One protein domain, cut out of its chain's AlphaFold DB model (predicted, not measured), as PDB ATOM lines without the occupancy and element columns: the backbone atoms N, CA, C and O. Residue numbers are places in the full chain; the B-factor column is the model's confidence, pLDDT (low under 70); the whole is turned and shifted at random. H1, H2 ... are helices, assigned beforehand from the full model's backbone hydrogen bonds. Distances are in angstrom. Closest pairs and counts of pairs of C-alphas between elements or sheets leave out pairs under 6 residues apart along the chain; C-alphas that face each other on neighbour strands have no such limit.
ATOM      1  N   ILE A 193      44.152  -3.921  -5.869       93.25
ATOM      2  CA  ILE A 193      45.101  -4.808  -6.556       93.25
ATOM      3  C   ILE A 193      44.883  -4.729  -8.070       93.25
ATOM      4  O   ILE A 193      45.845  -4.681  -8.830       93.25
ATOM      5  N   ILE A 194      43.628  -4.668  -8.515       95.00
ATOM      6  CA  ILE A 194      43.279  -4.508  -9.930       95.00
ATOM      7  C   ILE A 194      43.733  -3.131 -10.414       95.00
ATOM      8  O   ILE A 194      44.381  -3.062 -11.456       95.00
ATOM      9  N   ASP A 195      43.484  -2.072  -9.633       95.88
ATOM     10  CA  ASP A 195      43.964  -0.712  -9.923       95.88
ATOM     11  C   ASP A 195      45.477  -0.712 -10.158       95.88
ATOM     12  O   ASP A 195      45.961  -0.221 -11.174       95.88
ATOM     13  N   SER A 196      46.217  -1.342  -9.245       96.81
ATOM     14  CA  SER A 196      47.678  -1.439  -9.273       96.81
ATOM     15  C   SER A 196      48.179  -2.127 -10.546       96.81
ATOM     16  O   SER A 196      49.077  -1.618 -11.215       96.81
ATOM     17  N   ILE A 197      47.569  -3.252 -10.936       96.50
ATOM     18  CA  ILE A 197      47.944  -3.955 -12.171       96.50
ATOM     19  C   ILE A 197      47.557  -3.155 -13.423       96.50
ATOM     20  O   ILE A 197      48.309  -3.146 -14.399       96.50
ATOM     21  N   LEU A 198      46.421  -2.457 -13.414       96.12
ATOM     22  CA  LEU A 198      46.051  -1.570 -14.517       96.12
ATOM     23  C   LEU A 198      47.043  -0.406 -14.637       96.12
ATOM     24  O   LEU A 198      47.472  -0.115 -15.749       96.12
ATOM     25  N   ILE A 199      47.481   0.204 -13.532       96.38
ATOM     26  CA  ILE A 199      48.527   1.243 -13.532       96.38
ATOM     27  C   ILE A 199      49.827   0.711 -14.146       96.38
ATOM     28  O   ILE A 199      50.408   1.382 -14.995       96.38
ATOM     29  N   ILE A 200      50.244  -0.512 -13.795       96.44
ATOM     30  CA  ILE A 200      51.406  -1.172 -14.415       96.44
ATOM     31  C   ILE A 200      51.226  -1.262 -15.935       96.44
ATOM     32  O   ILE A 200      52.111  -0.857 -16.682       96.44
ATOM     33  N   LEU A 201      50.072  -1.731 -16.416       95.25
ATOM     34  CA  LEU A 201      49.799  -1.813 -17.857       95.25
ATOM     35  C   LEU A 201      49.723  -0.441 -18.547       95.25
ATOM     36  O   LEU A 201      49.967  -0.362 -19.749       95.25
ATOM     37  N   ASN A 202      49.399   0.623 -17.808       94.19
ATOM     38  CA  ASN A 202      49.393   2.005 -18.296       94.19
ATOM     39  C   ASN A 202      50.790   2.649 -18.333       94.19
ATOM     40  O   ASN A 202      50.926   3.735 -18.894       94.19
ATOM     41  N   SER A 203      51.827   2.024 -17.766       94.12
ATOM     42  CA  SER A 203      53.172   2.608 -17.752       94.12
ATOM     43  C   SER A 203      53.784   2.650 -19.153       94.12
ATOM     44  O   SER A 203      53.988   1.620 -19.800       94.12
ATOM     45  N   ASN A 204      54.148   3.854 -19.603       90.31
ATOM     46  CA  ASN A 204      54.806   4.051 -20.895       90.31
ATOM     47  C   ASN A 204      56.155   3.327 -20.960       90.31
ATOM     48  O   ASN A 204      56.474   2.740 -21.989       90.31
ATOM     49  N   CYS A 205      56.918   3.285 -19.859       88.69
ATOM     50  CA  CYS A 205      58.230   2.633 -19.843       88.69
ATOM     51  C   CYS A 205      58.139   1.120 -20.131       88.69
ATOM     52  O   CYS A 205      59.061   0.542 -20.717       88.69
ATOM     53  N   LEU A 206      57.025   0.485 -19.746       90.38
ATOM     54  CA  LEU A 206      56.738  -0.923 -20.018       90.38
ATOM     55  C   LEU A 206      56.151  -1.114 -21.421       90.38
ATOM     56  O   LEU A 206      56.585  -2.008 -22.152       90.38
ATOM     57  N   LEU A 207      55.207  -0.254 -21.815       88.75
ATOM     58  CA  LEU A 207      54.573  -0.292 -23.134       88.75
ATOM     59  C   LEU A 207      55.584  -0.088 -24.265       88.75
ATOM     60  O   LEU A 207      55.610  -0.872 -25.210       88.75
ATOM     61  N   ASP A 208      56.454   0.912 -24.163       86.50
ATOM     62  CA  ASP A 208      57.446   1.190 -25.200       86.50
ATOM     63  C   ASP A 208      58.426   0.022 -25.353       86.50
ATOM     64  O   ASP A 208      58.813  -0.320 -26.468       86.50
ATOM     65  N   ASN A 209      58.774  -0.655 -24.251       85.19
ATOM     66  CA  ASN A 209      59.671  -1.805 -24.283       85.19
ATOM     67  C   ASN A 209      59.044  -3.006 -25.011       85.19
ATOM     68  O   ASN A 209      59.655  -3.539 -25.936       85.19
ATOM     69  N   ILE A 210      57.819  -3.404 -24.647       84.69
ATOM     70  CA  ILE A 210      57.165  -4.603 -25.208       84.69
ATOM     71  C   ILE A 210      56.772  -4.448 -26.692       84.69
ATOM     72  O   ILE A 210      56.568  -5.437 -27.401       84.69
ATOM     73  N   LEU A 211      56.656  -3.209 -27.177       84.00
ATOM     74  CA  LEU A 211      56.347  -2.917 -28.578       84.00
ATOM     75  C   LEU A 211      57.566  -3.048 -29.502       84.00
ATOM     76  O   LEU A 211      57.393  -3.344 -30.685       84.00
ATOM     77  N   ILE A 212      58.781  -2.850 -28.981       85.38
ATOM     78  CA  ILE A 212      60.008  -2.802 -29.795       85.38
ATOM     79  C   ILE A 212      60.900  -4.036 -29.653       85.38
ATOM     80  O   ILE A 212      61.684  -4.307 -30.560       85.38
ATOM     81  N   THR A 213      60.817  -4.771 -28.539       80.75
ATOM     82  CA  THR A 213      61.726  -5.892 -28.262       80.75
ATOM     83  C   THR A 213      61.041  -7.250 -28.313       80.75
ATOM     84  O   THR A 213      59.916  -7.416 -27.847       80.75
ATOM     85  N   THR A 214      61.754  -8.242 -28.845       70.00
ATOM     86  CA  THR A 214      61.420  -9.670 -28.732       70.00
ATOM     87  C   THR A 214      62.093 -10.334 -27.530       70.00
ATOM     88  O   THR A 214      61.799 -11.489 -27.227       70.00
ATOM     89  N   ASP A 215      63.025  -9.641 -26.869       76.81
ATOM     90  CA  ASP A 215      63.832 -10.219 -25.801       76.81
ATOM     91  C   ASP A 215      63.052 -10.276 -24.490       76.81
ATOM     92  O   ASP A 215      62.542  -9.266 -24.002       76.81
ATOM     93  N   TYR A 216      63.031 -11.460 -23.878       75.69
ATOM     94  CA  TYR A 216      62.502 -11.639 -22.533       75.69
ATOM     95  C   TYR A 216      63.412 -10.948 -21.509       75.69
ATOM     96  O   TYR A 216      64.517 -11.410 -21.228       75.69
ATOM     97  N   ASN A 217      62.923  -9.854 -20.933       85.75
ATOM     98  CA  ASN A 217      63.530  -9.129 -19.822       85.75
ATOM     99  C   ASN A 217      62.497  -8.891 -18.698       85.75
ATOM    100  O   ASN A 217      61.327  -9.263 -18.815       85.75
ATOM    101  N   SER A 218      62.911  -8.279 -17.586       86.38
ATOM    102  CA  SER A 218      62.031  -8.043 -16.433       86.38
ATOM    103  C   SER A 218      60.810  -7.170 -16.764       86.38
ATOM    104  O   SER A 218      59.724  -7.450 -16.259       86.38
ATOM    105  N   LYS A 219      60.940  -6.183 -17.663       90.94
ATOM    106  CA  LYS A 219      59.829  -5.333 -18.128       90.94
ATOM    107  C   LYS A 219      58.831  -6.135 -18.951       90.94
ATOM    108  O   LYS A 219      57.645  -6.135 -18.634       90.94
ATOM    109  N   THR A 220      59.301  -6.882 -19.953       90.06
ATOM    110  CA  THR A 220      58.412  -7.717 -20.777       90.06
ATOM    111  C   THR A 220      57.729  -8.806 -19.951       90.06
ATOM    112  O   THR A 220      56.549  -9.079 -20.156       90.06
ATOM    113  N   ASN A 221      58.444  -9.399 -18.986       90.75
ATOM    114  CA  ASN A 221      57.904 -10.397 -18.061       90.75
ATOM    115  C   ASN A 221      56.825  -9.806 -17.151       90.75
ATOM    116  O   ASN A 221      55.783 -10.433 -16.946       90.75
ATOM    117  N   LEU A 222      57.043  -8.595 -16.627       94.50
ATOM    118  CA  LEU A 222      56.039  -7.903 -15.830       94.50
ATOM    119  C   LEU A 222      54.791  -7.593 -16.665       94.50
ATOM    120  O   LEU A 222      53.687  -7.905 -16.220       94.50
ATOM    121  N   THR A 223      54.949  -7.059 -17.881       94.62
ATOM    122  CA  THR A 223      53.819  -6.807 -18.788       94.62
ATOM    123  C   THR A 223      53.059  -8.092 -19.112       94.62
ATOM    124  O   THR A 223      51.831  -8.096 -19.026       94.62
ATOM    125  N   ASP A 224      53.756  -9.195 -19.423       92.06
ATOM    126  CA  ASP A 224      53.128 -10.500 -19.673       92.06
ATOM    127  C   ASP A 224      52.326 -10.989 -18.464       92.06
ATOM    128  O   ASP A 224      51.155 -11.358 -18.594       92.06
ATOM    129  N   SER A 225      52.910 -10.953 -17.268       93.06
ATOM    130  CA  SER A 225      52.208 -11.354 -16.048       93.06
ATOM    131  C   SER A 225      50.996 -10.469 -15.763       93.06
ATOM    132  O   SER A 225      49.923 -10.995 -15.461       93.06
ATOM    133  N   ALA A 226      51.134  -9.150 -15.916       95.88
ATOM    134  CA  ALA A 226      50.075  -8.178 -15.673       95.88
ATOM    135  C   ALA A 226      48.894  -8.362 -16.637       95.88
ATOM    136  O   ALA A 226      47.751  -8.502 -16.197       95.88
ATOM    137  N   ILE A 227      49.150  -8.446 -17.948       94.94
ATOM    138  CA  ILE A 227      48.070  -8.610 -18.928       94.94
ATOM    139  C   ILE A 227      47.393  -9.967 -18.779       94.94
ATOM    140  O   ILE A 227      46.171 -10.066 -18.871       94.94
ATOM    141  N   SER A 228      48.168 -11.009 -18.483       92.00
ATOM    142  CA  SER A 228      47.622 -12.335 -18.236       92.00
ATOM    143  C   SER A 228      46.731 -12.366 -16.993       92.00
ATOM    144  O   SER A 228      45.703 -13.032 -17.001       92.00
ATOM    145  N   PHE A 229      47.097 -11.655 -15.921       94.12
ATOM    146  CA  PHE A 229      46.253 -11.535 -14.733       94.12
ATOM    147  C   PHE A 229      44.900 -10.907 -15.078       94.12
ATOM    148  O   PHE A 229      43.861 -11.496 -14.773       94.12
ATOM    149  N   ILE A 230      44.903  -9.773 -15.788       95.12
ATOM    150  CA  ILE A 230      43.670  -9.115 -16.244       95.12
ATOM    151  C   ILE A 230      42.857 -10.052 -17.140       95.12
ATOM    152  O   ILE A 230      41.667 -10.254 -16.901       95.12
ATOM    153  N   PHE A 231      43.497 -10.690 -18.121       91.50
ATOM    154  CA  PHE A 231      42.857 -11.663 -19.003       91.50
ATOM    155  C   PHE A 231      42.167 -12.783 -18.208       91.50
ATOM    156  O   PHE A 231      40.993 -13.075 -18.446       91.50
ATOM    157  N   ASN A 232      42.838 -13.356 -17.211       87.50
ATOM    158  CA  ASN A 232      42.294 -14.438 -16.391       87.50
ATOM    159  C   ASN A 232      41.062 -13.997 -15.587       87.50
ATOM    160  O   ASN A 232      40.103 -14.766 -15.465       87.50
ATOM    161  N   LEU A 233      41.036 -12.749 -15.112       89.69
ATOM    162  CA  LEU A 233      39.865 -12.166 -14.455       89.69
ATOM    163  C   LEU A 233      38.684 -11.972 -15.414       89.69
ATOM    164  O   LEU A 233      37.553 -12.234 -15.022       89.69
ATOM    165  N   THR A 234      38.921 -11.625 -16.686       85.75
ATOM    166  CA  THR A 234      37.837 -11.415 -17.675       85.75
ATOM    167  C   THR A 234      37.008 -12.663 -18.009       85.75
ATOM    168  O   THR A 234      36.096 -12.606 -18.835       85.75
ATOM    169  N   HIS A 235      37.352 -13.833 -17.470       79.81
ATOM    170  CA  HIS A 235      36.530 -15.041 -17.605       79.81
ATOM    171  C   HIS A 235      35.336 -15.047 -16.649       79.81
ATOM    172  O   HIS A 235      34.421 -15.839 -16.837       79.81
ATOM    173  N   ASP A 236      35.350 -14.182 -15.640       82.38
ATOM    174  CA  ASP A 236      34.218 -13.926 -14.763       82.38
ATOM    175  C   ASP A 236      33.501 -12.645 -15.200       82.38
ATOM    176  O   ASP A 236      34.145 -11.626 -15.460       82.38
ATOM    177  N   PHE A 237      32.174 -12.701 -15.317       78.62
ATOM    178  CA  PHE A 237      31.385 -11.575 -15.821       78.62
ATOM    179  C   PHE A 237      31.377 -10.384 -14.851       78.62
ATOM    180  O   PHE A 237      31.476  -9.234 -15.288       78.62
ATOM    181  N   ASP A 238      31.322 -10.647 -13.544       87.94
ATOM    182  CA  ASP A 238      31.346  -9.590 -12.531       87.94
ATOM    183  C   ASP A 238      32.718  -8.913 -12.522       87.94
ATOM    184  O   ASP A 238      32.806  -7.687 -12.561       87.94
ATOM    185  N   MET A 239      33.801  -9.699 -12.557       90.25
ATOM    186  CA  MET A 239      35.158  -9.150 -12.643       90.25
ATOM    187  C   MET A 239      35.379  -8.352 -13.928       90.25
ATOM    188  O   MET A 239      36.009  -7.298 -13.885       90.25
ATOM    189  N   LEU A 240      34.866  -8.822 -15.070       87.50
ATOM    190  CA  LEU A 240      34.928  -8.073 -16.326       87.50
ATOM    191  C   LEU A 240      34.225  -6.715 -16.196       87.50
ATOM    192  O   LEU A 240      34.753  -5.711 -16.668       87.50
ATOM    193  N   THR A 241      33.060  -6.680 -15.550       88.44
ATOM    194  CA  THR A 241      32.313  -5.440 -15.299       88.44
ATOM    195  C   THR A 241      33.122  -4.490 -14.415       88.44
ATOM    196  O   THR A 241      33.371  -3.356 -14.817       88.44
ATOM    197  N   ILE A 242      33.653  -4.991 -13.296       92.81
ATOM    198  CA  ILE A 242      34.530  -4.242 -12.383       92.81
ATOM    199  C   ILE A 242      35.742  -3.649 -13.116       92.81
ATOM    200  O   ILE A 242      36.075  -2.484 -12.918       92.81
ATOM    201  N   ILE A 243      36.405  -4.431 -13.974       92.69
ATOM    202  CA  ILE A 243      37.567  -3.965 -14.743       92.69
ATOM    203  C   ILE A 243      37.162  -2.849 -15.709       92.69
ATOM    204  O   ILE A 243      37.871  -1.855 -15.807       92.69
ATOM    205  N   LYS A 244      36.033  -2.988 -16.412       89.75
ATOM    206  CA  LYS A 244      35.563  -1.986 -17.385       89.75
ATOM    207  C   LYS A 244      35.161  -0.661 -16.738       89.75
ATOM    208  O   LYS A 244      35.289   0.378 -17.376       89.75
ATOM    209  N   GLU A 245      34.644  -0.708 -15.517       90.56
ATOM    210  CA  GLU A 245      34.202   0.469 -14.758       90.56
ATOM    211  C   GLU A 245      35.344   1.133 -13.972       90.56
ATOM    212  O   GLU A 245      35.167   2.201 -13.386       90.56
ATOM    213  N   ASN A 246      36.526   0.518 -13.965       93.00
ATOM    214  CA  ASN A 246      37.687   1.008 -13.247       93.00
ATOM    215  C   ASN A 246      38.244   2.306 -13.857       93.00
ATOM    216  O   ASN A 246      38.423   2.402 -15.070       93.00
ATOM    217  N   SER A 247      38.619   3.282 -13.026       93.19
ATOM    218  CA  SER A 247      39.165   4.561 -13.502       93.19
ATOM    219  C   SER A 247      40.521   4.447 -14.205       93.19
ATOM    220  O   SER A 247      40.871   5.324 -14.990       93.19
ATOM    221  N   PHE A 248      41.292   3.393 -13.925       93.69
ATOM    222  CA  PHE A 248      42.592   3.135 -14.555       93.69
ATOM    223  C   PHE A 248      42.480   2.270 -15.814       93.69
ATOM    224  O   PHE A 248      43.481   2.023 -16.490       93.69
ATOM    225  N   PHE A 249      41.286   1.781 -16.146       93.00
ATOM    226  CA  PHE A 249      41.091   0.993 -17.351       93.00
ATOM    227  C   PHE A 249      41.132   1.879 -18.598       93.00
ATOM    228  O   PHE A 249      40.414   2.870 -18.711       93.00
ATOM    229  N   SER A 250      41.944   1.475 -19.576       88.88
ATOM    230  CA  SER A 250      41.989   2.108 -20.891       88.88
ATOM    231  C   SER A 250      42.003   1.056 -21.993       88.88
ATOM    232  O   SER A 250      42.911   0.225 -22.075       88.88
ATOM    233  N   LYS A 251      41.002   1.115 -22.883       86.44
ATOM    234  CA  LYS A 251      40.942   0.253 -24.072       86.44
ATOM    235  C   LYS A 251      42.150   0.458 -24.995       86.44
ATOM    236  O   LYS A 251      42.608  -0.498 -25.619       86.44
ATOM    237  N   ASP A 252      42.697   1.674 -25.025       87.81
ATOM    238  CA  ASP A 252      43.800   2.061 -25.909       87.81
ATOM    239  C   ASP A 252      45.086   1.293 -25.600       87.81
ATOM    240  O   ASP A 252      45.886   1.030 -26.495       87.81
ATOM    241  N   ILE A 253      45.274   0.862 -24.353       91.31
ATOM    242  CA  ILE A 253      46.428   0.042 -23.973       91.31
ATOM    243  C   ILE A 253      46.376  -1.315 -24.640       91.31
ATOM    244  O   ILE A 253      47.363  -1.750 -25.226       91.31
ATOM    245  N   PHE A 254      45.222  -1.973 -24.619       89.81
ATOM    246  CA  PHE A 254      45.077  -3.268 -25.273       89.81
ATOM    247  C   PHE A 254      45.177  -3.127 -26.801       89.81
ATOM    248  O   PHE A 254      45.766  -3.986 -27.458       89.81
ATOM    249  N   LEU A 255      44.705  -2.004 -27.366       86.12
ATOM    250  CA  LEU A 255      44.901  -1.656 -28.782       86.12
ATOM    251  C   LEU A 255      46.370  -1.397 -29.155       86.12
ATOM    252  O   LEU A 255      46.757  -1.657 -30.293       86.12
ATOM    253  N   LYS A 256      47.201  -0.918 -28.226       89.06
ATOM    254  CA  LYS A 256      48.657  -0.856 -28.418       89.06
ATOM    255  C   LYS A 256      49.277  -2.247 -28.299       89.06
ATOM    256  O   LYS A 256      50.000  -2.675 -29.192       89.06
ATOM    257  N   LEU A 257      48.950  -2.984 -27.236       89.56
ATOM    258  CA  LEU A 257      49.544  -4.288 -26.918       89.56
ATOM    259  C   LEU A 257      49.260  -5.372 -27.967       89.56
ATOM    260  O   LEU A 257      50.085  -6.274 -28.125       89.56
ATOM    261  N   LYS A 258      48.175  -5.276 -28.750       84.38
ATOM    262  CA  LYS A 258      47.978  -6.168 -29.911       84.38
ATOM    263  C   LYS A 258      49.083  -6.062 -30.967       84.38
ATOM    264  O   LYS A 258      49.290  -7.005 -31.719       84.38
ATOM    265  N   ASN A 259      49.811  -4.948 -31.013       84.56
ATOM    266  CA  ASN A 259      50.930  -4.747 -31.932       84.56
ATOM    267  C   ASN A 259      52.285  -5.107 -31.289       84.56
ATOM    268  O   ASN A 259      53.329  -4.825 -31.870       84.56
ATOM    269  N   SER A 260      52.288  -5.704 -30.090       86.38
ATOM    270  CA  SER A 260      53.522  -6.136 -29.425       86.38
ATOM    271  C   SER A 260      54.237  -7.257 -30.181       86.38
ATOM    272  O   SER A 260      53.631  -8.011 -30.950       86.38
ATOM    273  N   GLN A 261      55.540  -7.383 -29.930       81.81
ATOM    274  CA  GLN A 261      56.355  -8.469 -30.482       81.81
ATOM    275  C   GLN A 261      56.177  -9.790 -29.713       81.81
ATOM    276  O   GLN A 261      56.502 -10.854 -30.229       81.81
ATOM    277  N   GLY A 262      55.656  -9.743 -28.482       77.94
ATOM    278  CA  GLY A 262      55.414 -10.928 -27.660       77.94
ATOM    279  C   GLY A 262      54.090 -11.614 -27.996       77.94
ATOM    280  O   GLY A 262      53.027 -11.097 -27.653       77.94
ATOM    281  N   ASP A 263      54.144 -12.815 -28.580       76.25
ATOM    282  CA  ASP A 263      52.959 -13.582 -29.010       76.25
ATOM    283  C   ASP A 263      51.901 -13.751 -27.901       76.25
ATOM    284  O   ASP A 263      50.705 -13.576 -28.143       76.25
ATOM    285  N   ARG A 264      52.322 -14.037 -26.659       79.62
ATOM    286  CA  ARG A 264      51.404 -14.217 -25.518       79.62
ATOM    287  C   ARG A 264      50.712 -12.917 -25.103       79.62
ATOM    288  O   ARG A 264      49.504 -12.912 -24.874       79.62
ATOM    289  N   VAL A 265      51.462 -11.816 -25.037       87.56
ATOM    290  CA  VAL A 265      50.925 -10.484 -24.714       87.56
ATOM    291  C   VAL A 265      49.925 -10.058 -25.782       87.56
ATOM    292  O   VAL A 265      48.807  -9.660 -25.455       87.56
ATOM    293  N   LYS A 266      50.298 -10.216 -27.056       84.62
ATOM    294  CA  LYS A 266      49.423  -9.978 -28.202       84.62
ATOM    295  C   LYS A 266      48.124 -10.767 -28.080       84.62
ATOM    296  O   LYS A 266      47.054 -10.166 -28.147       84.62
ATOM    297  N   LEU A 267      48.190 -12.075 -27.831       79.56
ATOM    298  CA  LEU A 267      46.990 -12.895 -27.674       79.56
ATOM    299  C   LEU A 267      46.098 -12.398 -26.533       79.56
ATOM    300  O   LEU A 267      44.907 -12.182 -26.741       79.56
ATOM    301  N   HIS A 268      46.649 -12.219 -25.331       86.19
ATOM    302  CA  HIS A 268      45.853 -11.789 -24.183       86.19
ATOM    303  C   HIS A 268      45.212 -10.417 -24.419       86.19
ATOM    304  O   HIS A 268      44.047 -10.227 -24.071       86.19
ATOM    305  N   ALA A 269      45.918  -9.488 -25.074       88.62
ATOM    306  CA  ALA A 269      45.361  -8.193 -25.456       88.62
ATOM    307  C   ALA A 269      44.149  -8.357 -26.380       88.62
ATOM    308  O   ALA A 269      43.090  -7.787 -26.121       88.62
ATOM    309  N   LEU A 270      44.274  -9.190 -27.414       78.44
ATOM    310  CA  LEU A 270      43.195  -9.470 -28.366       78.44
ATOM    311  C   LEU A 270      42.000 -10.164 -27.699       78.44
ATOM    312  O   LEU A 270      40.854  -9.825 -27.986       78.44
ATOM    313  N   MET A 271      42.247 -11.091 -26.772       78.25
ATOM    314  CA  MET A 271      41.198 -11.774 -26.008       78.25
ATOM    315  C   MET A 271      40.456 -10.856 -25.043       78.25
ATOM    316  O   MET A 271      39.258 -11.033 -24.826       78.25
ATOM    317  N   ILE A 272      41.142  -9.878 -24.455       85.94
ATOM    318  CA  ILE A 272      40.489  -8.849 -23.646       85.94
ATOM    319  C   ILE A 272      39.656  -7.948 -24.561       85.94
ATOM    320  O   ILE A 272      38.468  -7.766 -24.297       85.94
ATOM    321  N   LEU A 273      40.235  -7.458 -25.667       82.94
ATOM    322  CA  LEU A 273      39.541  -6.632 -26.666       82.94
ATOM    323  C   LEU A 273      38.251  -7.300 -27.160       82.94
ATOM    324  O   LEU A 273      37.208  -6.651 -27.188       82.94
ATOM    325  N   SER A 274      38.277  -8.610 -27.438       74.19
ATOM    326  CA  SER A 274      37.098  -9.368 -27.887       74.19
ATOM    327  C   SER A 274      35.932  -9.360 -26.896       74.19
ATOM    328  O   SER A 274      34.809  -9.673 -27.278       74.19
ATOM    329  N   LYS A 275      36.197  -9.082 -25.616       76.00
ATOM    330  CA  LYS A 275      35.199  -9.071 -24.539       76.00
ATOM    331  C   LYS A 275      34.726  -7.664 -24.173       76.00
ATOM    332  O   LYS A 275      33.650  -7.522 -23.596       76.00
ATOM    333  N   ILE A 276      35.529  -6.634 -24.455       78.06
ATOM    334  CA  ILE A 276      35.238  -5.247 -24.051       78.06
ATOM    335  C   ILE A 276      34.704  -4.386 -25.193       78.06
ATOM    336  O   ILE A 276      33.942  -3.459 -24.923       78.06
ATOM    337  N   LEU A 277      35.102  -4.663 -26.437       73.94
ATOM    338  CA  LEU A 277      34.690  -3.865 -27.583       73.94
ATOM    339  C   LEU A 277      33.254  -4.207 -27.980       73.94
ATOM    340  O   LEU A 277      32.846  -5.369 -27.978       73.94
ATOM    341  N   ASN A 278      32.486  -3.177 -28.327       67.06
ATOM    342  CA  ASN A 278      31.192  -3.361 -28.971       67.06
ATOM    343  C   ASN A 278      31.372  -3.568 -30.488       67.06
ATOM    344  O   ASN A 278      32.461  -3.406 -31.035       67.06
ATOM    345  N   GLU A 279      30.282  -3.906 -31.173       58.44
ATOM    346  CA  GLU A 279      30.264  -4.140 -32.621       58.44
ATOM    347  C   GLU A 279      30.829  -2.966 -33.431       58.44
ATOM    348  O   GLU A 279      31.616  -3.174 -34.349       58.44
ATOM    349  N   GLN A 280      30.486  -1.730 -33.065       64.88
ATOM    350  CA  GLN A 280      30.940  -0.540 -33.780       64.88
ATOM    351  C   GLN A 280      32.445  -0.299 -33.606       64.88
ATOM    352  O   GLN A 280      33.120   0.054 -34.569       64.88
ATOM    353  N   ASP A 281      32.973  -0.505 -32.396       65.31
ATOM    354  CA  ASP A 281      34.409  -0.440 -32.129       65.31
ATOM    355  C   ASP A 281      35.155  -1.516 -32.931       65.31
ATOM    356  O   ASP A 281      36.200  -1.217 -33.497       65.31
ATOM    357  N   ILE A 282      34.608  -2.736 -33.025       62.84
ATOM    358  CA  ILE A 282      35.209  -3.842 -33.787       62.84
ATOM    359  C   ILE A 282      35.230  -3.532 -35.282       62.84
ATOM    360  O   ILE A 282      36.272  -3.706 -35.901       62.84
ATOM    361  N   LEU A 283      34.130  -3.023 -35.848       61.41
ATOM    362  CA  LEU A 283      34.046  -2.611 -37.258       61.41
ATOM    363  C   LEU A 283      35.039  -1.498 -37.625       61.41
ATOM    364  O   LEU A 283      35.433  -1.392 -38.784       61.41
ATOM    365  N   ASN A 284      35.436  -0.692 -36.641       64.31
ATOM    366  CA  ASN A 284      36.404   0.386 -36.798       64.31
ATOM    367  C   ASN A 284      37.851  -0.054 -36.504       64.31
ATOM    368  O   ASN A 284      38.759   0.769 -36.612       64.31
ATOM    369  N   LEU A 285      38.089  -1.313 -36.110       65.50
ATOM    370  CA  LEU A 285      39.446  -1.833 -35.987       65.50
ATOM    371  C   LEU A 285      40.026  -2.062 -37.379       65.50
ATOM    372  O   LEU A 285      39.540  -2.902 -38.139       65.50
ATOM    373  N   ASP A 286      41.123  -1.376 -37.679       58.19
ATOM    374  CA  ASP A 286      41.956  -1.745 -38.814       58.19
ATOM    375  C   ASP A 286      42.395  -3.214 -38.654       58.19
ATOM    376  O   ASP A 286      42.876  -3.624 -37.593       58.19
ATOM    377  N   HIS A 287      42.211  -4.006 -39.716       59.53
ATOM    378  CA  HIS A 287      42.625  -5.411 -39.808       59.53
ATOM    379  C   HIS A 287      41.864  -6.418 -38.910       59.53
ATOM    380  O   HIS A 287      42.467  -7.294 -38.292       59.53
ATOM    381  N   ILE A 288      40.522  -6.398 -38.895       57.53
ATOM    382  CA  ILE A 288      39.699  -7.475 -38.280       57.53
ATOM    383  C   ILE A 288      40.129  -8.882 -38.736       57.53
ATOM    384  O   ILE A 288      40.169  -9.813 -37.930       57.53
ATOM    385  N   ASP A 289      40.478  -9.038 -40.017       60.16
ATOM    386  CA  ASP A 289      40.916 -10.327 -40.561       60.16
ATOM    387  C   ASP A 289      42.264 -10.773 -39.948       60.16
ATOM    388  O   ASP A 289      42.473 -11.967 -39.733       60.16
ATOM    389  N   GLU A 290      43.145  -9.835 -39.570       58.12
ATOM    390  CA  GLU A 290      44.389 -10.118 -38.835       58.12
ATOM    391  C   GLU A 290      44.074 -10.631 -37.424       58.12
ATOM    392  O   GLU A 290      44.648 -11.620 -36.977       58.12
ATOM    393  N   LEU A 291      43.080 -10.033 -36.769       58.53
ATOM    394  CA  LEU A 291      42.560 -10.431 -35.463       58.53
ATOM    395  C   LEU A 291      42.093 -11.896 -35.464       58.53
ATOM    396  O   LEU A 291      42.574 -12.707 -34.671       58.53
ATOM    397  N   THR A 292      41.210 -12.260 -36.398       60.00
ATOM    398  CA  THR A 292      40.758 -13.649 -36.580       60.00
ATOM    399  C   THR A 292      41.913 -14.573 -36.982       60.00
ATOM    400  O   THR A 292      41.985 -15.697 -36.482       60.00
ATOM    401  N   SER A 293      42.852 -14.109 -37.814       58.78
ATOM    402  CA  SER A 293      44.025 -14.898 -38.211       58.78
ATOM    403  C   SER A 293      44.961 -15.207 -37.041       58.78
ATOM    404  O   SER A 293      45.427 -16.335 -36.947       58.78
ATOM    405  N   ILE A 294      45.173 -14.271 -36.107       56.72
ATOM    406  CA  ILE A 294      46.017 -14.473 -34.920       56.72
ATOM    407  C   ILE A 294      45.371 -15.489 -33.978       56.72
ATOM    408  O   ILE A 294      46.058 -16.353 -33.441       56.72
ATOM    409  N   PHE A 295      44.047 -15.434 -33.805       61.03
ATOM    410  CA  PHE A 295      43.325 -16.451 -33.039       61.03
ATOM    411  C   PHE A 295      43.445 -17.847 -33.663       61.03
ATOM    412  O   PHE A 295      43.660 -18.819 -32.939       61.03
ATOM    413  N   ILE A 296      43.311 -17.951 -34.989       60.97
ATOM    414  CA  ILE A 296      43.419 -19.221 -35.718       60.97
ATOM    415  C   ILE A 296      44.862 -19.744 -35.705       60.97
ATOM    416  O   ILE A 296      45.064 -20.926 -35.442       60.97
ATOM    417  N   ASP A 297      45.858 -18.886 -35.931       58.25
ATOM    418  CA  ASP A 297      47.283 -19.238 -35.880       58.25
ATOM    419  C   ASP A 297      47.684 -19.680 -34.469       58.25
ATOM    420  O   ASP A 297      48.303 -20.727 -34.301       58.25
ATOM    421  N   TYR A 298      47.238 -18.965 -33.429       57.66
ATOM    422  CA  TYR A 298      47.471 -19.383 -32.049       57.66
ATOM    423  C   TYR A 298      46.795 -20.722 -31.732       57.66
ATOM    424  O   TYR A 298      47.425 -21.582 -31.127       57.66
ATOM    425  N   LEU A 299      45.544 -20.940 -32.160       59.00
ATOM    426  CA  LEU A 299      44.869 -22.235 -32.010       59.00
ATOM    427  C   LEU A 299      45.619 -23.354 -32.735       59.00
ATOM    428  O   LEU A 299      45.797 -24.422 -32.157       59.00
ATOM    429  N   SER A 300      46.088 -23.113 -33.962       59.00
ATOM    430  CA  SER A 300      46.890 -24.081 -34.718       59.00
ATOM    431  C   SER A 300      48.172 -24.419 -33.963       59.00
ATOM    432  O   SER A 300      48.418 -25.583 -33.667       59.00
ATOM    433  N   ARG A 301      48.940 -23.406 -33.539       58.41
ATOM    434  CA  ARG A 301      50.169 -23.594 -32.756       58.41
ATOM    435  C   ARG A 301      49.907 -24.281 -31.416       58.41
ATOM    436  O   ARG A 301      50.711 -25.105 -31.004       58.41
ATOM    437  N   ALA A 302      48.797 -23.980 -30.743       56.97
ATOM    438  CA  ALA A 302      48.434 -24.596 -29.466       56.97
ATOM    439  C   ALA A 302      48.008 -26.066 -29.613       56.97
ATOM    440  O   ALA A 302      48.253 -26.860 -28.706       56.97
ATOM    441  N   MET A 303      47.387 -26.430 -30.741       56.50
ATOM    442  CA  MET A 303      47.067 -27.821 -31.083       56.50
ATOM    443  C   MET A 303      48.307 -28.608 -31.527       56.50
ATOM    444  O   MET A 303      48.396 -29.800 -31.237       56.50
ATOM    445  N   ASP A 304      49.261 -27.940 -32.181       52.56
ATOM    446  CA  ASP A 304      50.473 -28.554 -32.728       52.56
ATOM    447  C   ASP A 304      51.672 -28.543 -31.758       52.56
ATOM    448  O   ASP A 304      52.681 -29.180 -32.057       52.56
ATOM    449  N   ASP A 305      51.604 -27.845 -30.614       48.91
ATOM    450  CA  ASP A 305      52.721 -27.712 -29.665       48.91
ATOM    451  C   ASP A 305      52.902 -28.968 -28.783       48.91
ATOM    452  O   ASP A 305      52.139 -29.188 -27.834       48.91
ATOM    453  N   PRO A 306      53.966 -29.768 -29.004       41.44
ATOM    454  CA  PRO A 306      54.252 -30.954 -28.203       41.44
ATOM    455  C   PRO A 306      54.772 -30.623 -26.793       41.44
ATOM    456  O   PRO A 306      54.954 -31.534 -25.989       41.44
ATOM    457  N   CYS A 307      55.062 -29.351 -26.493       39.22
ATOM    458  CA  CYS A 307      55.644 -28.902 -25.226       39.22
ATOM    459  C   CYS A 307      54.618 -28.286 -24.261       39.22
ATOM    460  O   CYS A 307      55.018 -27.802 -23.203       39.22
ATOM    461  N   HIS A 308      53.324 -28.277 -24.603       50.53
ATOM    462  CA  HIS A 308      52.237 -27.748 -23.766       50.53
ATOM    463  C   HIS A 308      52.412 -26.284 -23.313       50.53
ATOM    464  O   HIS A 308      51.757 -25.841 -22.371       50.53
ATOM    465  N   THR A 309      53.262 -25.502 -23.982       42.28
ATOM    466  CA  THR A 309      53.590 -24.126 -23.575       42.28
ATOM    467  C   THR A 309      52.396 -23.193 -23.794       42.28
ATOM    468  O   THR A 309      52.195 -22.236 -23.047       42.28
ATOM    469  N   PHE A 310      51.545 -23.522 -24.767       44.75
ATOM    470  CA  PHE A 310      50.331 -22.779 -25.107       44.75
ATOM    471  C   PHE A 310      49.037 -23.343 -24.480       44.75
ATOM    472  O   PHE A 310      47.961 -22.795 -24.719       44.75
ATOM    473  N   GLN A 311      49.114 -24.389 -23.639       49.38
ATOM    474  CA  GLN A 311      47.942 -25.001 -22.979       49.38
ATOM    475  C   GLN A 311      47.398 -24.218 -21.773       49.38
ATOM    476  O   GLN A 311      46.356 -24.576 -21.226       49.38
ATOM    477  N   ASP A 312      48.064 -23.137 -21.360       50.25
ATOM    478  CA  ASP A 312      47.599 -22.269 -20.268       50.25
ATOM    479  C   ASP A 312      46.286 -21.525 -20.604       50.25
ATOM    480  O   ASP A 312      45.631 -21.010 -19.697       50.25
ATOM    481  N   VAL A 313      45.890 -21.459 -21.884       51.22
ATOM    482  CA  VAL A 313      44.602 -20.901 -22.321       51.22
ATOM    483  C   VAL A 313      43.695 -22.052 -22.772       51.22
ATOM    484  O   VAL A 313      43.935 -22.625 -23.837       51.22
ATOM    485  N   PRO A 314      42.648 -22.410 -22.005       54.50
ATOM    486  CA  PRO A 314      41.690 -23.432 -22.412       54.50
ATOM    487  C   PRO A 314      41.127 -23.142 -23.807       54.50
ATOM    488  O   PRO A 314      40.621 -22.047 -24.062       54.50
ATOM    489  N   ILE A 315      41.174 -24.134 -24.701       57.47
ATOM    490  CA  ILE A 315      40.667 -24.031 -26.084       57.47
ATOM    491  C   ILE A 315      39.216 -23.521 -26.105       57.47
ATOM    492  O   ILE A 315      38.849 -22.707 -26.947       57.47
ATOM    493  N   GLU A 316      38.402 -23.920 -25.128       54.47
ATOM    494  CA  GLU A 316      37.026 -23.445 -24.951       54.47
ATOM    495  C   GLU A 316      36.924 -21.915 -24.790       54.47
ATOM    496  O   GLU A 316      36.010 -21.283 -25.326       54.47
ATOM    497  N   HIS A 317      37.881 -21.283 -24.108       56.59
ATOM    498  CA  HIS A 317      37.915 -19.830 -23.938       56.59
ATOM    499  C   HIS A 317      38.333 -19.106 -25.220       56.59
ATOM    500  O   HIS A 317      37.748 -18.073 -25.543       56.59
ATOM    501  N   LEU A 318      39.261 -19.679 -25.994       58.44
ATOM    502  CA  LEU A 318      39.595 -19.191 -27.337       58.44
ATOM    503  C   LEU A 318      38.373 -19.249 -28.263       58.44
ATOM    504  O   LEU A 318      38.047 -18.261 -28.919       58.44
ATOM    505  N   LEU A 319      37.643 -20.366 -28.250       57.78
ATOM    506  CA  LEU A 319      36.419 -20.544 -29.037       57.78
ATOM    507  C   LEU A 319      35.300 -19.582 -28.612       57.78
ATOM    508  O   LEU A 319      34.575 -19.067 -29.461       57.78
ATOM    509  N   THR A 320      35.176 -19.288 -27.316       57.09
ATOM    510  CA  THR A 320      34.181 -18.332 -26.800       57.09
ATOM    511  C   THR A 320      34.518 -16.890 -27.198       57.09
ATOM    512  O   THR A 320      33.625 -16.145 -27.604       57.09
ATOM    513  N   SER A 321      35.797 -16.503 -27.157       57.50
ATOM    514  CA  SER A 321      36.264 -15.200 -27.658       57.50
ATOM    515  C   SER A 321      36.058 -15.057 -29.171       57.50
ATOM    516  O   SER A 321      35.542 -14.035 -29.623       57.50
ATOM    517  N   LEU A 322      36.361 -16.104 -29.947       59.81
ATOM    518  CA  LEU A 322      36.094 -16.153 -31.389       59.81
ATOM    519  C   LEU A 322      34.601 -16.055 -31.710       59.81
ATOM    520  O   LEU A 322      34.218 -15.355 -32.643       59.81
ATOM    521  N   LYS A 323      33.739 -16.703 -30.916       55.59
ATOM    522  CA  LYS A 323      32.281 -16.584 -31.043       55.59
ATOM    523  C   LYS A 323      31.833 -15.122 -30.927       55.59
ATOM    524  O   LYS A 323      31.044 -14.664 -31.745       55.59
ATOM    525  N   GLY A 324      32.370 -14.370 -29.967       50.50
ATOM    526  CA  GLY A 324      32.083 -12.937 -29.834       50.50
ATOM    527  C   GLY A 324      32.414 -12.124 -31.094       50.50
ATOM    528  O   GLY A 324      31.695 -11.185 -31.415       50.50
ATOM    529  N   MET A 325      33.443 -12.531 -31.846       55.31
ATOM    530  CA  MET A 325      33.883 -11.866 -33.080       55.31
ATOM    531  C   MET A 325      33.111 -12.323 -34.327       55.31
ATOM    532  O   MET A 325      32.759 -11.498 -35.165       55.31
ATOM    533  N   PHE A 326      32.794 -13.616 -34.445       49.41
ATOM    534  CA  PHE A 326      32.087 -14.179 -35.605       49.41
ATOM    535  C   PHE A 326      30.589 -13.836 -35.650       49.41
ATOM    536  O   PHE A 326      30.002 -13.785 -36.728       49.41
ATOM    537  N   PHE A 327      29.939 -13.576 -34.509       45.56
ATOM    538  CA  PHE A 327      28.508 -13.232 -34.480       45.56
ATOM    539  C   PHE A 327      28.195 -11.770 -34.846       45.56
ATOM    540  O   PHE A 327      27.022 -11.404 -34.928       45.56
ATOM    541  N   LEU A 328      29.218 -10.970 -35.157       43.66
ATOM    542  CA  LEU A 328      29.087  -9.633 -35.751       43.66
ATOM    543  C   LEU A 328      28.858  -9.690 -37.269       43.66
ATOM    544  O   LEU A 328      28.664  -8.671 -37.928       43.66
ATOM    545  N   ASP A 329      28.821 -10.899 -37.837       41.28
ATOM    546  CA  ASP A 329      28.724 -11.110 -39.272       41.28
ATOM    547  C   ASP A 329      27.290 -11.330 -39.795       41.28
ATOM    548  O   ASP A 329      27.036 -12.136 -40.692       41.28
ATOM    549  N   LYS A 330      26.306 -10.591 -39.264       43.25
ATOM    550  CA  LYS A 330      24.990 -10.492 -39.931       43.25
ATOM    551  C   LYS A 330      25.014  -9.565 -41.154       43.25
ATOM    552  O   LYS A 330      24.049  -9.554 -41.916       43.25
ATOM    553  N   ASN A 331      26.118  -8.847 -41.389       41.72
ATOM    554  CA  ASN A 331      26.252  -7.904 -42.499       41.72
ATOM    555  C   ASN A 331      27.160  -8.364 -43.669       41.72
ATOM    556  O   ASN A 331      26.958  -7.835 -44.767       41.72
ATOM    557  N   ARG A 332      28.054  -9.379 -43.572       42.16
ATOM    558  CA  ARG A 332      28.746  -9.911 -44.785       42.16
ATOM    559  C   ARG A 332      27.897 -10.858 -45.635       42.16
ATOM    560  O   ARG A 332      28.284 -11.125 -46.775       42.16
ATOM    561  N   GLN A 333      26.685 -11.253 -45.222       38.41
ATOM    562  CA  GLN A 333      25.739 -11.915 -46.145       38.41
ATOM    563  C   GLN A 333      25.323 -11.029 -47.342       38.41
ATOM    564  O   GLN A 333      24.736 -11.526 -48.302       38.41
ATOM    565  N   ARG A 334      25.671  -9.733 -47.357       36.84
ATOM    566  CA  ARG A 334      25.549  -8.889 -48.561       36.84
ATOM    567  C   ARG A 334      26.748  -8.955 -49.512       36.84
ATOM    568  O   ARG A 334      26.575  -8.626 -50.681       36.84
ATOM    569  N   VAL A 335      27.924  -9.390 -49.058       38.62
ATOM    570  CA  VAL A 335      29.139  -9.455 -49.894       38.62
ATOM    571  C   VAL A 335      29.288 -10.825 -50.563       38.62
ATOM    572  O   VAL A 335      29.750 -10.898 -51.697       38.62
ATOM    573  N   TYR A 336      28.783 -11.896 -49.943       32.12
ATOM    574  CA  TYR A 336      28.779 -13.239 -50.544       32.12
ATOM    575  C   TYR A 336      27.650 -13.497 -51.554       32.12
ATOM    576  O   TYR A 336      27.695 -14.494 -52.260       32.12
ATOM    577  N   ASN A 337      26.684 -12.585 -51.708       33.88
ATOM    578  CA  ASN A 337      25.683 -12.647 -52.788       33.88
ATOM    579  C   ASN A 337      26.161 -11.973 -54.094       33.88
ATOM    580  O   ASN A 337      25.346 -11.567 -54.924       33.88
ATOM    581  N   LYS A 338      27.478 -11.809 -54.266       33.31
ATOM    582  CA  LYS A 338      28.091 -11.237 -55.476       33.31
ATOM    583  C   LYS A 338      29.282 -12.031 -56.027       33.31
ATOM    584  O   LYS A 338      30.018 -11.484 -56.848       33.31
ATOM    585  N   PHE A 339      29.429 -13.296 -55.638       35.47
ATOM    586  CA  PHE A 339      30.327 -14.242 -56.300       35.47
ATOM    587  C   PHE A 339      29.577 -15.504 -56.700       35.47
ATOM    588  O   PHE A 339      28.855 -16.046 -55.834       35.47
TER     589      PHE A 339
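Overview. This is residues 193 to 339 of the 339 residues of the protein "Hypothetical protein" of Rotaria sordida (UniProt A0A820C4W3). A compact body of helices is built round H6, which runs through its middle with H3, H5 and the helical hairpin of H8 and H9 packed about it, while residues 330 to 339 stick out as a free tail. H1 and H2 pack on the side of H3 away from H8 and H9, and the short helices H4 and H7 lie near the body's surface. The printed part has 147 residues, 99 of them in nine named helices, H1 to H9 in order along the chain, with no named strand; the class is all helix. The whole is compact, with a radius of gyration of the C-alphas of 15.8 A, and spans 51 by 40 by 28 A; without the tail the body spans 35 by 35 by 28 A.

Arrangement. H1, residues 193 to 202, touches residues 223 to 230 alone of H3, residues 218 to 233, opposite ways at a steep tilt of 51 degrees; their closest C-alphas, of Ile 197 and Ala 226, are 5.9 A apart. H2, residues 204 to 212, touches H3 about perpendicular, at 82 degrees, the closest C-alphas being Ile 210 and Thr 220 at 5.6 A. H4, residues 237 to 245, touches no helix but is near H1 and H3. H5, residues 251 to 257, forms a helical hairpin with H6, residues 263 to 276, at a shallow tilt of 18 degrees, with the closest C-alphas, Phe 254 and Ala 269, at 4.9 A. H6 is the hub, touching four helices. It touches H3 the same way at a shallow tilt of 33 degrees, only just short of steep, the closest C-alphas being Asp 224 and Val 265 at 5.5 A. H7, residues 279 to 283, touches no helix. H8, residues 288 to 304, and H9, residues 315 to 326, form a second helical hairpin, with the closest C-alphas, Phe 295 and Leu 318, at 7.3 A. H9 touches residues 271 to 275 alone of H6, the C-alphas of Ser 274 and Ser 321 coming closest at 5.9 A. Every O i to N i+4 pair is within hydrogen-bond range in H1, H3, H4, H5, H7, H8 and H9; H2 has 3 of 5 and H6 has 9 of 10.

Along the chain. H1 begins at C-alpha 193 (45.101, -4.808, -6.556). H3 is 22.6 A long, H6 20.2 A and H8 24.3 A. H9, 16.2 A long, ends at C-alpha 326 (32.087, -14.179, -35.605).

Size, cuts and confidence. The C-alphas of Ile 193 and Phe 339 are the two farthest apart, at 52.7 A. The printed part has no cut and no long link. Residues 278 to 339 have pLDDT under 70.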